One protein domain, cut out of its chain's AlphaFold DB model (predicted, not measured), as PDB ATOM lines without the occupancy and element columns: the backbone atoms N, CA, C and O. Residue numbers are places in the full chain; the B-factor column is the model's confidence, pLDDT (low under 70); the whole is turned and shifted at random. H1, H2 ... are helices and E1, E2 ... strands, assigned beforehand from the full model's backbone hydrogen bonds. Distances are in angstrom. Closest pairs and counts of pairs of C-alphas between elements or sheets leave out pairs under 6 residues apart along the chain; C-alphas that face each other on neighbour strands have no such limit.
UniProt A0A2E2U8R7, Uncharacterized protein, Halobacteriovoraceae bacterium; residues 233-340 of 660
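Overview. This is residues 233 to 340 of the 660 residues of an uncharacterized protein of Halobacteriovoraceae bacterium (UniProt A0A2E2U8R7). A long, narrow domain is built on helices H1 and H2, set nearly end to end, with the longest helix, H3, running back side by side with H2. The hairpin of E1 and E2 continues the long axis at one end, the short helices H4, H5 and H6 gather at the other, and the unnamed stretch 310 to 336 loops out from H5 towards the hairpin and back to H6. The printed part has 108 residues, with six named helices and two named strands in the order H1, H2, E1, E2, H3, H4, H5, H6. The sheet, order E1 - E2, is antiparallel, and the class is mostly helix. The whole is compact by its radius of gyration of the C-alphas, 15.0 A, yet rod-like in outline, spanning 50 by 23 by 22 A.

Along the chain. H1, residues 233 to 243, begins with C-alpha 233 at (13.036, 25.100, 17.501) and is 15.0 A long from first to last C-alpha. H2, residues 248 to 258, measures 15.7 A. Strands E1, residues 260 to 264, and E2, residues 267 to 271, measure 12.6 A and 12.2 A. H3, residues 274 to 293, runs 28.0 A, from C-alpha 274 at (-4.161, -6.314, 3.848). H4 is residues 297 to 301, H5 residues 303 to 309, and H6 residues 337 to 340, ending with C-alpha 340 at (12.140, 26.307, 7.675).

Arrangement. H1 and H2 touch only at the corner, closest at the C-alphas of Ile 242 and Leu 248, 4.9 A; they run the same way at a shallow tilt of 2 degrees. E1 and E2 form a hairpin at 144 degrees, with N 262 and O 269 at 3.1 A and N 271 and O 260 at 2.9 A, both within hydrogen-bond range. H2 and H3 touch, closest at the C-alphas of Ala 258 and Ser 276, 5.0 A, opposite ways at a shallow tilt of 6 degrees. With residues 290 to 292 alone, H3 touches H4 only at the corner; the C-alphas of Ala 291 and Arg 298 are closest, 4.4 A. H4 and H5 only just touch, only at the corner, with 3 pairs of C-alphas within 8 A, the closest Leu 300 and Arg 306, 5.9 A. H6 touches H5, closest at the C-alphas of Glu 304 and His 339, 6.9 A. H6 also touches H1, closest at the C-alphas of Arg 235 and Ser 337, 5.6 A. H3 and H5 are apart. Each O i to N i+4 pair is within hydrogen-bond range in H1, H2, H3 and H5; H4 has 0 of 1, but 2 of 2 O i to N i+3 pairs, and H6 is too short for an i+4 pair.

Size, cuts and confidence. The C-alphas farthest apart, those of Ser 233 and Phe 265, are 51.6 A apart. The printed part has no cut. The link from H5 to H6, 27 residues, is long; the others are tight. The mean pLDDT of the printed part is 70.9, with 50 residues under 70, among them 260 to 271, 284 to 295 and 309 to 328.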
ATOM      1  N   SER A 233      14.019  25.909  16.768       88.62
ATOM      2  CA  SER A 233      13.036  25.100  17.501       88.62
ATOM      3  C   SER A 233      11.987  24.488  16.570       88.62
ATOM      4  O   SER A 233      11.599  23.342  16.763       88.62
ATOM      5  N   ALA A 234      11.566  25.211  15.526       86.00
ATOM      6  CA  ALA A 234      10.694  24.674  14.481       86.00
ATOM      7  C   ALA A 234      11.387  23.548  13.699       86.00
ATOM      8  O   ALA A 234      10.790  22.507  13.457       86.00
ATOM      9  N   ARG A 235      12.670  23.706  13.352       90.12
ATOM     10  CA  ARG A 235      13.459  22.632  12.735       90.12
ATOM     11  C   ARG A 235      13.498  21.385  13.619       90.12
ATOM     12  O   ARG A 235      13.271  20.287  13.122       90.12
ATOM     13  N   ASP A 236      13.799  21.558  14.902       89.25
ATOM     14  CA  ASP A 236      13.934  20.452  15.851       89.25
ATOM     15  C   ASP A 236      12.602  19.717  16.020       89.25
ATOM     16  O   ASP A 236      12.560  18.497  15.881       89.25
ATOM     17  N   ARG A 237      11.507  20.468  16.188       90.12
ATOM     18  CA  ARG A 237      10.147  19.926  16.252       90.12
ATOM     19  C   ARG A 237       9.756  19.188  14.974       90.12
ATOM     20  O   ARG A 237       9.193  18.100  15.034       90.12
ATOM     21  N   LEU A 238      10.066  19.747  13.808       85.50
ATOM     22  CA  LEU A 238       9.727  19.106  12.541       85.50
ATOM     23  C   LEU A 238      10.522  17.814  12.328       85.50
ATOM     24  O   LEU A 238       9.968  16.811  11.884       85.50
ATOM     25  N   ASN A 239      11.805  17.811  12.689       88.62
ATOM     26  CA  ASN A 239      12.632  16.609  12.646       88.62
ATOM     27  C   ASN A 239      12.173  15.557  13.659       88.62
ATOM     28  O   ASN A 239      12.213  14.376  13.333       88.62
ATOM     29  N   GLU A 240      11.681  15.955  14.833       88.75
ATOM     30  CA  GLU A 240      11.030  15.050  15.787       88.75
ATOM     31  C   GLU A 240       9.777  14.405  15.172       88.75
ATOM     32  O   GLU A 240       9.639  13.188  15.203       88.75
ATOM     33  N   LEU A 241       8.904  15.179  14.520       85.94
ATOM     34  CA  LEU A 241       7.704  14.646  13.852       85.94
ATOM     35  C   LEU A 241       8.046  13.683  12.698       85.94
ATOM     36  O   LEU A 241       7.317  12.724  12.430       85.94
ATOM     37  N   ILE A 242       9.162  13.925  12.007       86.19
ATOM     38  CA  ILE A 242       9.610  13.106  10.876       86.19
ATOM     39  C   ILE A 242      10.348  11.842  11.338       86.19
ATOM     40  O   ILE A 242      10.100  10.760  10.803       86.19
ATOM     41  N   GLN A 243      11.292  11.978  12.270       86.19
ATOM     42  CA  GLN A 243      12.275  10.948  12.625       86.19
ATOM     43  C   GLN A 243      12.120  10.372  14.034       86.19
ATOM     44  O   GLN A 243      12.751   9.357  14.325       86.19
ATOM     45  N   GLY A 244      11.352  11.023  14.904       82.69
ATOM     46  CA  GLY A 244      11.172  10.621  16.293       82.69
ATOM     47  C   GLY A 244      10.453   9.285  16.445       82.69
ATOM     48  O   GLY A 244       9.951   8.699  15.481       82.69
ATOM     49  N   GLU A 245      10.404   8.805  17.686       75.50
ATOM     50  CA  GLU A 245       9.631   7.618  18.037       75.50
ATOM     51  C   GLU A 245       8.138   7.884  17.796       75.50
ATOM     52  O   GLU A 245       7.589   8.894  18.234       75.50
ATOM     53  N   GLY A 246       7.497   7.009  17.028       76.06
ATOM     54  CA  GLY A 246       6.148   7.210  16.512       76.06
ATOM     55  C   GLY A 246       6.056   8.273  15.414       76.06
ATOM     56  O   GLY A 246       4.952   8.691  15.104       76.06
ATOM     57  N   GLY A 247       7.171   8.734  14.834       82.88
ATOM     58  CA  GLY A 247       7.202   9.696  13.730       82.88
ATOM     59  C   GLY A 247       6.966   9.064  12.353       82.88
ATOM     60  O   GLY A 247       6.935   7.843  12.194       82.88
ATOM     61  N   LEU A 248       6.856   9.901  11.317       83.25
ATOM     62  CA  LEU A 248       6.487   9.470   9.958       83.25
ATOM     63  C   LEU A 248       7.399   8.369   9.386       83.25
ATOM     64  O   LEU A 248       6.922   7.433   8.747       83.25
ATOM     65  N   ASN A 249       8.711   8.452   9.625       87.00
ATOM     66  CA  ASN A 249       9.668   7.448   9.151       87.00
ATOM     67  C   ASN A 249       9.587   6.117   9.910       87.00
ATOM     68  O   ASN A 249       9.966   5.082   9.350       87.00
ATOM     69  N   GLN A 250       9.132   6.127  11.166       86.38
ATOM     70  CA  GLN A 250       8.902   4.895  11.911       86.38
ATOM     71  C   GLN A 250       7.681   4.173  11.350       86.38
ATOM     72  O   GLN A 250       7.800   3.006  10.989       86.38
ATOM     73  N   THR A 251       6.567   4.883  11.160       82.81
ATOM     74  CA  THR A 251       5.348   4.310  10.575       82.81
ATOM     75  C   THR A 251       5.612   3.757   9.177       82.81
ATOM     76  O   THR A 251       5.165   2.664   8.852       82.81
ATOM     77  N   LEU A 252       6.436   4.431   8.365       83.25
ATOM     78  CA  LEU A 252       6.891   3.870   7.085       83.25
ATOM     79  C   LEU A 252       7.696   2.579   7.246       83.25
ATOM     80  O   LEU A 252       7.492   1.643   6.481       83.25
ATOM     81  N   SER A 253       8.578   2.507   8.244       85.88
ATOM     82  CA  SER A 253       9.354   1.289   8.519       85.88
ATOM     83  C   SER A 253       8.447   0.137   8.989       85.88
ATOM     84  O   SER A 253       8.709  -1.022   8.674       85.88
ATOM     85  N   GLU A 254       7.356   0.438   9.700       85.25
ATOM     86  CA  GLU A 254       6.329  -0.545  10.072       85.25
ATOM     87  C   GLU A 254       5.573  -1.055   8.837       85.25
ATOM     88  O   GLU A 254       5.430  -2.268   8.674       85.25
ATOM     89  N   VAL A 255       5.192  -0.165   7.908       81.19
ATOM     90  CA  VAL A 255       4.605  -0.562   6.613       81.19
ATOM     91  C   VAL A 255       5.562  -1.479   5.846       81.19
ATOM     92  O   VAL A 255       5.132  -2.520   5.357       81.19
ATOM     93  N   GLU A 256       6.854  -1.137   5.766       81.94
ATOM     94  CA  GLU A 256       7.879  -1.971   5.111       81.94
ATOM     95  C   GLU A 256       7.938  -3.375   5.710       81.94
ATOM     96  O   GLU A 256       8.008  -4.358   4.975       81.94
ATOM     97  N   SER A 257       7.877  -3.476   7.040       83.25
ATOM     98  CA  SER A 257       7.947  -4.758   7.746       83.25
ATOM     99  C   SER A 257       6.728  -5.657   7.507       83.25
ATOM    100  O   SER A 257       6.854  -6.881   7.570       83.25
ATOM    101  N   ALA A 258       5.573  -5.063   7.195       81.12
ATOM    102  CA  ALA A 258       4.325  -5.772   6.917       81.12
ATOM    103  C   ALA A 258       4.175  -6.202   5.448       81.12
ATOM    104  O   ALA A 258       3.244  -6.940   5.103       81.12
ATOM    105  N   ILE A 259       5.066  -5.742   4.563       76.25
ATOM    106  CA  ILE A 259       5.059  -6.137   3.155       76.25
ATOM    107  C   ILE A 259       5.679  -7.528   3.032       76.25
ATOM    108  O   ILE A 259       6.847  -7.762   3.345       76.25
ATOM    109  N   GLY A 260       4.861  -8.471   2.567       67.12
ATOM    110  CA  GLY A 260       5.287  -9.841   2.332       67.12
ATOM    111  C   GLY A 260       6.226  -9.942   1.132       67.12
ATOM    112  O   GLY A 260       6.282  -9.061   0.273       67.12
ATOM    113  N   THR A 261       6.938 -11.062   1.036       63.72
ATOM    114  CA  THR A 261       7.710 -11.414  -0.162       63.72
ATOM    115  C   THR A 261       7.255 -12.772  -0.658       63.72
ATOM    116  O   THR A 261       7.247 -13.740   0.102       63.72
ATOM    117  N   GLU A 262       6.873 -12.857  -1.930       54.44
ATOM    118  CA  GLU A 262       6.552 -14.133  -2.562       54.44
ATOM    119  C   GLU A 262       7.646 -14.480  -3.572       54.44
ATOM    120  O   GLU A 262       8.081 -13.660  -4.384       54.44
ATOM    121  N   SER A 263       8.174 -15.697  -3.470       48.81
ATOM    122  CA  SER A 263       9.218 -16.183  -4.365       48.81
ATOM    123  C   SER A 263       8.600 -16.682  -5.671       48.81
ATOM    124  O   SER A 263       8.065 -17.789  -5.717       48.81
ATOM    125  N   GLY A 264       8.702 -15.874  -6.727       53.16
ATOM    126  CA  GLY A 264       8.313 -16.221  -8.091       53.16
ATOM    127  C   GLY A 264       9.484 -16.711  -8.954       53.16
ATOM    128  O   GLY A 264      10.652 -16.652  -8.574       53.16
ATOM    129  N   PHE A 265       9.171 -17.178 -10.169       37.09
ATOM    130  CA  PHE A 265      10.143 -17.733 -11.129       37.09
ATOM    131  C   PHE A 265      11.179 -16.705 -11.644       37.09
ATOM    132  O   PHE A 265      12.212 -17.095 -12.183       37.09
ATOM    133  N   LEU A 266      10.922 -15.398 -11.483       41.94
ATOM    134  CA  LEU A 266      11.793 -14.301 -11.942       41.94
ATOM    135  C   LEU A 266      12.390 -13.447 -10.805       41.94
ATOM    136  O   LEU A 266      13.158 -12.530 -11.092       41.94
ATOM    137  N   GLY A 267      12.089 -13.743  -9.536       53.78
ATOM    138  CA  GLY A 267      12.538 -12.943  -8.392       53.78
ATOM    139  C   GLY A 267      11.594 -13.022  -7.191       53.78
ATOM    140  O   GLY A 267      10.588 -13.728  -7.226       53.78
ATOM    141  N   ARG A 268      11.946 -12.318  -6.107       56.00
ATOM    142  CA  ARG A 268      11.033 -12.056  -4.984       56.00
ATOM    143  C   ARG A 268      10.250 -10.790  -5.308       56.00
ATOM    144  O   ARG A 268      10.839  -9.712  -5.253       56.00
ATOM    145  N   ASP A 269       8.975 -10.941  -5.640       58.16
ATOM    146  CA  ASP A 269       8.085  -9.802  -5.854       58.16
ATOM    147  C   ASP A 269       7.430  -9.427  -4.509       58.16
ATOM    148  O   ASP A 269       7.087 -10.319  -3.718       58.16
ATOM    149  N   PRO A 270       7.299  -8.126  -4.189       64.06
ATOM    150  CA  PRO A 270       6.614  -7.694  -2.979       64.06
ATOM    151  C   PRO A 270       5.120  -8.024  -3.068       64.06
ATOM    152  O   PRO A 270       4.472  -7.761  -4.081       64.06
ATOM    153  N   VAL A 271       4.562  -8.569  -1.986       69.62
ATOM    154  CA  VAL A 271       3.125  -8.837  -1.855       69.62
ATOM    155  C   VAL A 271       2.538  -7.889  -0.821       69.62
ATOM    156  O   VAL A 271       2.817  -7.985   0.375       69.62
ATOM    157  N   PHE A 272       1.695  -6.976  -1.298       73.44
ATOM    158  CA  PHE A 272       0.966  -6.034  -0.455       73.44
ATOM    159  C   PHE A 272      -0.194  -6.736   0.254       73.44
ATOM    160  O   PHE A 272      -1.286  -6.883  -0.306       73.44
ATOM    161  N   THR A 273       0.070  -7.167   1.485       72.81
ATOM    162  CA  THR A 273      -0.901  -7.757   2.415       72.81
ATOM    163  C   THR A 273      -1.968  -6.735   2.819       72.81
ATOM    164  O   THR A 273      -1.728  -5.524   2.764       72.81
ATOM    165  N   ASP A 274      -3.131  -7.199   3.279       71.56
ATOM    166  CA  ASP A 274      -4.161  -6.314   3.848       71.56
ATOM    167  C   ASP A 274      -3.614  -5.488   5.028       71.56
ATOM    168  O   ASP A 274      -3.949  -4.314   5.181       71.56
ATOM    169  N   GLU A 275      -2.687  -6.065   5.796       75.88
ATOM    170  CA  GLU A 275      -1.971  -5.397   6.885       75.88
ATOM    171  C   GLU A 275      -1.108  -4.227   6.386       75.88
ATOM    172  O   GLU A 275      -1.239  -3.113   6.891       75.88
ATOM    173  N   SER A 276      -0.295  -4.426   5.342       71.38
ATOM    174  CA  SER A 276       0.519  -3.345   4.759       71.38
ATOM    175  C   SER A 276      -0.331  -2.203   4.185       71.38
ATOM    176  O   SER A 276       0.039  -1.033   4.293       71.38
ATOM    177  N   ARG A 277      -1.511  -2.514   3.627       73.12
ATOM    178  CA  ARG A 277      -2.462  -1.508   3.123       73.12
ATOM    179  C   ARG A 277      -3.078  -0.697   4.259       73.12
ATOM    180  O   ARG A 277      -3.158   0.524   4.154       73.12
ATOM    181  N   MET A 278      -3.476  -1.361   5.341       70.00
ATOM    182  CA  MET A 278      -3.990  -0.707   6.543       70.00
ATOM    183  C   MET A 278      -2.922   0.186   7.190       70.00
ATOM    184  O   MET A 278      -3.197   1.342   7.501       70.00
ATOM    185  N   LEU A 279      -1.684  -0.297   7.338       71.25
ATOM    186  CA  LEU A 279      -0.581   0.501   7.883       71.25
ATOM    187  C   LEU A 279      -0.245   1.703   6.991       71.25
ATOM    188  O   LEU A 279       0.043   2.781   7.500       71.25
ATOM    189  N   MET A 280      -0.351   1.565   5.665       77.38
ATOM    190  CA  MET A 280      -0.180   2.701   4.756       77.38
ATOM    191  C   MET A 280      -1.294   3.748   4.932       77.38
ATOM    192  O   MET A 280      -1.033   4.951   4.908       77.38
ATOM    193  N   GLN A 281      -2.538   3.323   5.170       65.19
ATOM    194  CA  GLN A 281      -3.627   4.244   5.518       65.19
ATOM    195  C   GLN A 281      -3.374   4.952   6.854       65.19
ATOM    196  O   GLN A 281      -3.632   6.153   6.966       65.19
ATOM    197  N   ILE A 282      -2.834   4.239   7.847       68.19
ATOM    198  CA  ILE A 282      -2.426   4.817   9.135       68.19
ATOM    199  C   ILE A 282      -1.330   5.863   8.920       68.19
ATOM    200  O   ILE A 282      -1.469   6.984   9.401       68.19
ATOM    201  N   TYR A 283      -0.303   5.552   8.126       73.81
ATOM    202  CA  TYR A 283       0.746   6.501   7.756       73.81
ATOM    203  C   TYR A 283       0.180   7.763   7.092       73.81
ATOM    204  O   TYR A 283       0.512   8.873   7.502       73.81
ATOM    205  N   HIS A 284      -0.707   7.626   6.102       65.75
ATOM    206  CA  HIS A 284      -1.327   8.784   5.454       65.75
ATOM    207  C   HIS A 284      -2.168   9.610   6.428       65.75
ATOM    208  O   HIS A 284      -2.095  10.838   6.422       65.75
ATOM    209  N   THR A 285      -2.935   8.942   7.288       63.94
ATOM    210  CA  THR A 285      -3.729   9.598   8.334       63.94
ATOM    211  C   THR A 285      -2.825  10.386   9.271       63.94
ATOM    212  O   THR A 285      -3.096  11.548   9.555       63.94
ATOM    213  N   GLN A 286      -1.713   9.791   9.690       67.81
ATOM    214  CA  GLN A 286      -0.739  10.426  10.557       67.81
ATOM    215  C   GLN A 286      -0.033  11.601   9.876       67.81
ATOM    216  O   GLN A 286       0.080  12.665  10.477       67.81
ATOM    217  N   PHE A 287       0.397  11.455   8.620       67.94
ATOM    218  CA  PHE A 287       0.977  12.553   7.844       67.94
ATOM    219  C   PHE A 287       0.021  13.745   7.794       67.94
ATOM    220  O   PHE A 287       0.417  14.878   8.053       67.94
ATOM    221  N   ASN A 288      -1.254  13.478   7.523       61.53
ATOM    222  CA  ASN A 288      -2.291  14.498   7.460       61.53
ATOM    223  C   ASN A 288      -2.563  15.132   8.828       61.53
ATOM    224  O   ASN A 288      -2.723  16.345   8.921       61.53
ATOM    225  N   GLN A 289      -2.581  14.337   9.900       63.66
ATOM    226  CA  GLN A 289      -2.712  14.851  11.262       63.66
ATOM    227  C   GLN A 289      -1.545  15.774  11.612       63.66
ATOM    228  O   GLN A 289      -1.781  16.880  12.086       63.66
ATOM    229  N   VAL A 290      -0.309  15.377  11.305       65.69
ATOM    230  CA  VAL A 290       0.877  16.222  11.498       65.69
ATOM    231  C   VAL A 290       0.763  17.508  10.675       65.69
ATOM    232  O   VAL A 290       0.962  18.594  11.210       65.69
ATOM    233  N   ALA A 291       0.382  17.405   9.401       61.84
ATOM    234  CA  ALA A 291       0.252  18.548   8.503       61.84
ATOM    235  C   ALA A 291      -0.886  19.516   8.880       61.84
ATOM    236  O   ALA A 291      -0.804  20.689   8.532       61.84
ATOM    237  N   LEU A 292      -1.938  19.069   9.573       56.16
ATOM    238  CA  LEU A 292      -3.082  19.914   9.952       56.16
ATOM    239  C   LEU A 292      -2.999  20.441  11.389       56.16
ATOM    240  O   LEU A 292      -3.314  21.609  11.655       56.16
ATOM    241  N   GLN A 293      -2.621  19.567  12.322       62.50
ATOM    242  CA  GLN A 293      -2.768  19.797  13.758       62.50
ATOM    243  C   GLN A 293      -1.530  20.440  14.376       62.50
ATOM    244  O   GLN A 293      -1.682  21.264  15.275       62.50
ATOM    245  N   ASP A 294      -0.326  20.107  13.898       67.69
ATOM    246  CA  ASP A 294       0.904  20.701  14.419       67.69
ATOM    247  C   ASP A 294       1.222  22.010  13.659       67.69
ATOM    248  O   ASP A 294       1.346  22.000  12.427       67.69
ATOM    249  N   PRO A 295       1.358  23.158  14.352       68.62
ATOM    250  CA  PRO A 295       1.646  24.444  13.719       68.62
ATOM    251  C   PRO A 295       2.950  24.474  12.906       68.62
ATOM    252  O   PRO A 295       3.063  25.255  11.960       68.62
ATOM    253  N   VAL A 296       3.933  23.646  13.267       77.25
ATOM    254  CA  VAL A 296       5.182  23.454  12.520       77.25
ATOM    255  C   VAL A 296       4.995  22.381  11.446       77.25
ATOM    256  O   VAL A 296       5.495  22.530  10.330       77.25
ATOM    257  N   GLY A 297       4.223  21.333  11.744       72.88
ATOM    258  CA  GLY A 297       3.854  20.289  10.784       72.88
ATOM    259  C   GLY A 297       3.154  20.823   9.529       72.88
ATOM    260  O   GLY A 297       3.400  20.313   8.437       72.88
ATOM    261  N   ARG A 298       2.391  21.922   9.629       71.19
ATOM    262  CA  ARG A 298       1.807  22.634   8.469       71.19
ATOM    263  C   ARG A 298       2.824  23.023   7.407       71.19
ATOM    264  O   ARG A 298       2.491  23.009   6.221       71.19
ATOM    265  N   LEU A 299       4.069  23.304   7.801       75.44
ATOM    266  CA  LEU A 299       5.130  23.633   6.853       75.44
ATOM    267  C   LEU A 299       5.386  22.487   5.866       75.44
ATOM    268  O   LEU A 299       5.792  22.776   4.747       75.44
ATOM    269  N   LEU A 300       5.085  21.226   6.207       70.50
ATOM    270  CA  LEU A 300       5.200  20.075   5.293       70.50
ATOM    271  C   LEU A 300       4.337  20.204   4.034       70.50
ATOM    272  O   LEU A 300       4.633  19.562   3.028       70.50
ATOM    273  N   SER A 301       3.296  21.036   4.085       68.88
ATOM    274  CA  SER A 301       2.406  21.290   2.951       68.88
ATOM    275  C   SER A 301       2.940  22.369   2.005       68.88
ATOM    276  O   SER A 301       2.391  22.551   0.922       68.88
ATOM    277  N   THR A 302       4.007  23.081   2.385       67.31
ATOM    278  CA  THR A 302       4.679  24.036   1.492       67.31
ATOM    279  C   THR A 302       5.406  23.300   0.375       67.31
ATOM    280  O   THR A 302       5.864  22.169   0.552       67.31
ATOM    281  N   GLU A 303       5.544  23.943  -0.782       66.69
ATOM    282  CA  GLU A 303       6.307  23.373  -1.894       66.69
ATOM    283  C   GLU A 303       7.768  23.145  -1.502       66.69
ATOM    284  O   GLU A 303       8.302  22.063  -1.748       66.69
ATOM    285  N   GLU A 304       8.367  24.103  -0.784       74.69
ATOM    286  CA  GLU A 304       9.744  23.980  -0.310       74.69
ATOM    287  C   GLU A 304       9.931  22.725   0.554       74.69
ATOM    288  O   GLU A 304      10.877  21.965   0.352       74.69
ATOM    289  N   MET A 305       9.024  22.442   1.494       73.12
ATOM    290  CA  MET A 305       9.148  21.233   2.315       73.12
ATOM    291  C   MET A 305       8.772  19.966   1.559       73.12
ATOM    292  O   MET A 305       9.430  18.942   1.743       73.12
ATOM    293  N   ARG A 306       7.761  20.010   0.690       70.19
ATOM    294  CA  ARG A 306       7.338  18.848  -0.097       70.19
ATOM    295  C   ARG A 306       8.467  18.331  -0.983       70.19
ATOM    296  O   ARG A 306       8.639  17.118  -1.083       70.19
ATOM    297  N   ASP A 307       9.267  19.217  -1.560       65.12
ATOM    298  CA  ASP A 307      10.378  18.831  -2.430       65.12
ATOM    299  C   ASP A 307      11.608  18.370  -1.628       65.12
ATOM    300  O   ASP A 307      12.351  17.478  -2.053       65.12
ATOM    301  N   ARG A 308      11.819  18.937  -0.432       74.94
ATOM    302  CA  ARG A 308      12.998  18.676   0.414       74.94
ATOM    303  C   ARG A 308      12.825  17.480   1.347       74.94
ATOM    304  O   ARG A 308      13.675  16.590   1.363       74.94
ATOM    305  N   VAL A 309      11.737  17.467   2.117       69.00
ATOM    306  CA  VAL A 309      11.343  16.402   3.063       69.00
ATOM    307  C   VAL A 309      10.752  15.203   2.324       69.00
ATOM    308  O   VAL A 309      10.823  14.073   2.820       69.00
ATOM    309  N   ARG A 310      10.302  15.449   1.084       66.94
ATOM    310  CA  ARG A 310       9.601  14.546   0.168       66.94
ATOM    311  C   ARG A 310       8.131  14.380   0.541       66.94
ATOM    312  O   ARG A 310       7.791  14.283   1.718       66.94
ATOM    313  N   ALA A 311       7.290  14.291  -0.486       64.50
ATOM    314  CA  ALA A 311       5.846  14.087  -0.383       64.50
ATOM    315  C   ALA A 311       5.474  12.801   0.395       64.50
ATOM    316  O   ALA A 311       6.343  11.945   0.599       64.50
ATOM    317  N   PRO A 312       4.205  12.640   0.822       64.81
ATOM    318  CA  PRO A 312       3.720  11.395   1.413       64.81
ATOM    319  C   PRO A 312       4.020  10.188   0.520       64.81
ATOM    320  O   PRO A 312       3.795  10.256  -0.692       64.81
ATOM    321  N   ARG A 313       4.512   9.098   1.116       69.00
ATOM    322  CA  ARG A 313       4.829   7.858   0.396       69.00
ATOM    323  C   ARG A 313       3.593   7.113  -0.052       69.00
ATOM    324  O   ARG A 313       2.556   7.188   0.596       69.00
ATOM    325  N   ARG A 314       3.728   6.361  -1.139       63.47
ATOM    326  CA  ARG A 314       2.683   5.489  -1.676       63.47
ATOM    327  C   ARG A 314       3.246   4.124  -2.025       63.47
ATOM    328  O   ARG A 314       4.385   4.004  -2.458       63.47
ATOM    329  N   LEU A 315       2.398   3.104  -1.904       59.06
ATOM    330  CA  LEU A 315       2.753   1.718  -2.221       59.06
ATOM    331  C   LEU A 315       3.161   1.541  -3.698       59.06
ATOM    332  O   LEU A 315       3.945   0.647  -4.004       59.06
ATOM    333  N   ASP A 316       2.685   2.417  -4.592       53.19
ATOM    334  CA  ASP A 316       2.687   2.171  -6.041       53.19
ATOM    335  C   ASP A 316       3.669   3.064  -6.842       53.19
ATOM    336  O   ASP A 316       3.803   2.893  -8.061       53.19
ATOM    337  N   GLU A 317       4.322   4.043  -6.196       47.66
ATOM    338  CA  GLU A 317       4.969   5.187  -6.876       47.66
ATOM    339  C   GLU A 317       6.424   5.489  -6.483       47.66
ATOM    340  O   GLU A 317       7.146   6.051  -7.310       47.66
ATOM    341  N   ASP A 318       6.868   5.164  -5.266       46.19
ATOM    342  CA  ASP A 318       8.196   5.578  -4.793       46.19
ATOM    343  C   ASP A 318       9.312   4.668  -5.324       46.19
ATOM    344  O   ASP A 318       9.154   3.451  -5.383       46.19
ATOM    345  N   ASP A 319      10.438   5.283  -5.717       44.03
ATOM    346  CA  ASP A 319      11.577   4.661  -6.406       44.03
ATOM    347  C   ASP A 319      12.031   3.385  -5.670       44.03
ATOM    348  O   ASP A 319      12.690   3.415  -4.625       44.03
ATOM    349  N   MET A 320      11.595   2.239  -6.198       50.50
ATOM    350  CA  MET A 320      11.732   0.941  -5.553       50.50
ATOM    351  C   MET A 320      13.179   0.483  -5.667       50.50
ATOM    352  O   MET A 320      13.602  -0.074  -6.683       50.50
ATOM    353  N   SER A 321      13.966   0.663  -4.607       45.88
ATOM    354  CA  SER A 321      15.282   0.036  -4.566       45.88
ATOM    355  C   SER A 321      15.104  -1.465  -4.302       45.88
ATOM    356  O   SER A 321      15.035  -1.922  -3.166       45.88
ATOM    357  N   HIS A 322      14.992  -2.264  -5.367       46.66
ATOM    358  CA  HIS A 322      15.047  -3.726  -5.287       46.66
ATOM    359  C   HIS A 322      16.477  -4.170  -4.964       46.66
ATOM    360  O   HIS A 322      17.212  -4.686  -5.808       46.66
ATOM    361  N   ARG A 323      16.914  -3.962  -3.720       47.16
ATOM    362  CA  ARG A 323      18.132  -4.590  -3.212       47.16
ATOM    363  C   ARG A 323      17.755  -5.925  -2.579       47.16
ATOM    364  O   ARG A 323      17.291  -5.987  -1.450       47.16
ATOM    365  N   ALA A 324      17.979  -6.999  -3.335       48.78
ATOM    366  CA  ALA A 324      18.037  -8.372  -2.827       48.78
ATOM    367  C   ALA A 324      16.793  -8.860  -2.047       48.78
ATOM    368  O   ALA A 324      16.923  -9.545  -1.036       48.78
ATOM    369  N   GLY A 325      15.589  -8.559  -2.541       55.25
ATOM    370  CA  GLY A 325      14.356  -9.153  -2.020       55.25
ATOM    371  C   GLY A 325      13.832  -8.559  -0.714       55.25
ATOM    372  O   GLY A 325      12.991  -9.202  -0.096       55.25
ATOM    373  N   ASN A 326      14.299  -7.371  -0.319       57.44
ATOM    374  CA  ASN A 326      13.691  -6.572   0.743       57.44
ATOM    375  C   ASN A 326      13.038  -5.327   0.131       57.44
ATOM    376  O   ASN A 326      13.652  -4.638  -0.687       57.44
ATOM    377  N   PHE A 327      11.792  -5.066   0.524       64.81
ATOM    378  CA  PHE A 327      11.041  -3.873   0.153       64.81
ATOM    379  C   PHE A 327      11.380  -2.742   1.134       64.81
ATOM    380  O   PHE A 327      11.329  -2.954   2.342       64.81
ATOM    381  N   THR A 328      11.729  -1.555   0.633       68.25
ATOM    382  CA  THR A 328      12.000  -0.369   1.466       68.25
ATOM    383  C   THR A 328      11.477   0.891   0.784       68.25
ATOM    384  O   THR A 328      11.817   1.122  -0.381       68.25
ATOM    385  N   PHE A 329      10.730   1.731   1.497       71.56
ATOM    386  CA  PHE A 329      10.441   3.094   1.073       71.56
ATOM    387  C   PHE A 329      11.673   3.964   1.283       71.56
ATOM    388  O   PHE A 329      12.451   3.803   2.227       71.56
ATOM    389  N   GLU A 330      11.847   4.964   0.427       73.88
ATOM    390  CA  GLU A 330      12.845   5.968   0.739       73.88
ATOM    391  C   GLU A 330      12.376   6.836   1.918       73.88
ATOM    392  O   GLU A 330      11.324   7.464   1.868       73.88
ATOM    393  N   LYS A 331      13.164   6.961   2.981       82.81
ATOM    394  CA  LYS A 331      12.750   7.751   4.152       82.81
ATOM    395  C   LYS A 331      12.615   9.252   3.843       82.81
ATOM    396  O   LYS A 331      13.220   9.775   2.898       82.81
ATOM    397  N   HIS A 332      11.784   9.951   4.614       83.38
ATOM    398  CA  HIS A 332      11.744  11.414   4.634       83.38
ATOM    399  C   HIS A 332      13.080  11.969   5.117       83.38
ATOM    400  O   HIS A 332      13.736  11.381   5.984       83.38
ATOM    401  N   ARG A 333      13.485  13.101   4.539       86.44
ATOM    402  CA  ARG A 333      14.774  13.730   4.832       86.44
ATOM    403  C   ARG A 333      14.662  14.703   5.993       86.44
ATOM    404  O   ARG A 333      13.627  15.325   6.203       86.44
ATOM    405  N   GLU A 334      15.777  14.847   6.694       86.44
ATOM    406  CA  GLU A 334      15.965  15.863   7.723       86.44
ATOM    407  C   GLU A 334      15.826  17.280   7.156       86.44
ATOM    408  O   GLU A 334      16.262  17.590   6.041       86.44
ATOM    409  N   VAL A 335      15.243  18.155   7.965       87.56
ATOM    410  CA  VAL A 335      14.999  19.558   7.650       87.56
ATOM    411  C   VAL A 335      16.097  20.421   8.261       87.56
ATOM    412  O   VAL A 335      16.539  20.200   9.392       87.56
ATOM    413  N   SER A 336      16.539  21.429   7.512       88.94
ATOM    414  CA  SER A 336      17.487  22.440   7.975       88.94
ATOM    415  C   SER A 336      16.755  23.733   8.352       88.94
ATOM    416  O   SER A 336      15.643  23.988   7.888       88.94
ATOM    417  N   SER A 337      17.382  24.594   9.157       87.88
ATOM    418  CA  SER A 337      16.782  25.883   9.536       87.88
ATOM    419  C   SER A 337      16.534  26.806   8.336       87.88
ATOM    420  O   SER A 337      15.603  27.605   8.374       87.88
ATOM    421  N   SER A 338      17.331  26.700   7.264       88.19
ATOM    422  CA  SER A 338      17.111  27.479   6.038       88.19
ATOM    423  C   SER A 338      15.894  26.991   5.253       88.19
ATOM    424  O   SER A 338      15.195  27.810   4.658       88.19
ATOM    425  N   HIS A 339      15.592  25.686   5.290       87.94
ATOM    426  CA  HIS A 339      14.346  25.162   4.725       87.94
ATOM    427  C   HIS A 339      13.141  25.707   5.495       87.94
ATOM    428  O   HIS A 339      12.191  26.165   4.874       87.94
ATOM    429  N   ILE A 340      13.203  25.726   6.835       87.50
ATOM    430  CA  ILE A 340      12.140  26.307   7.675       87.50
ATOM    431  C   ILE A 340      11.914  27.768   7.302       87.50
ATOM    432  O   ILE A 340      10.788  28.151   7.017       87.50
TER     433      ILE A 340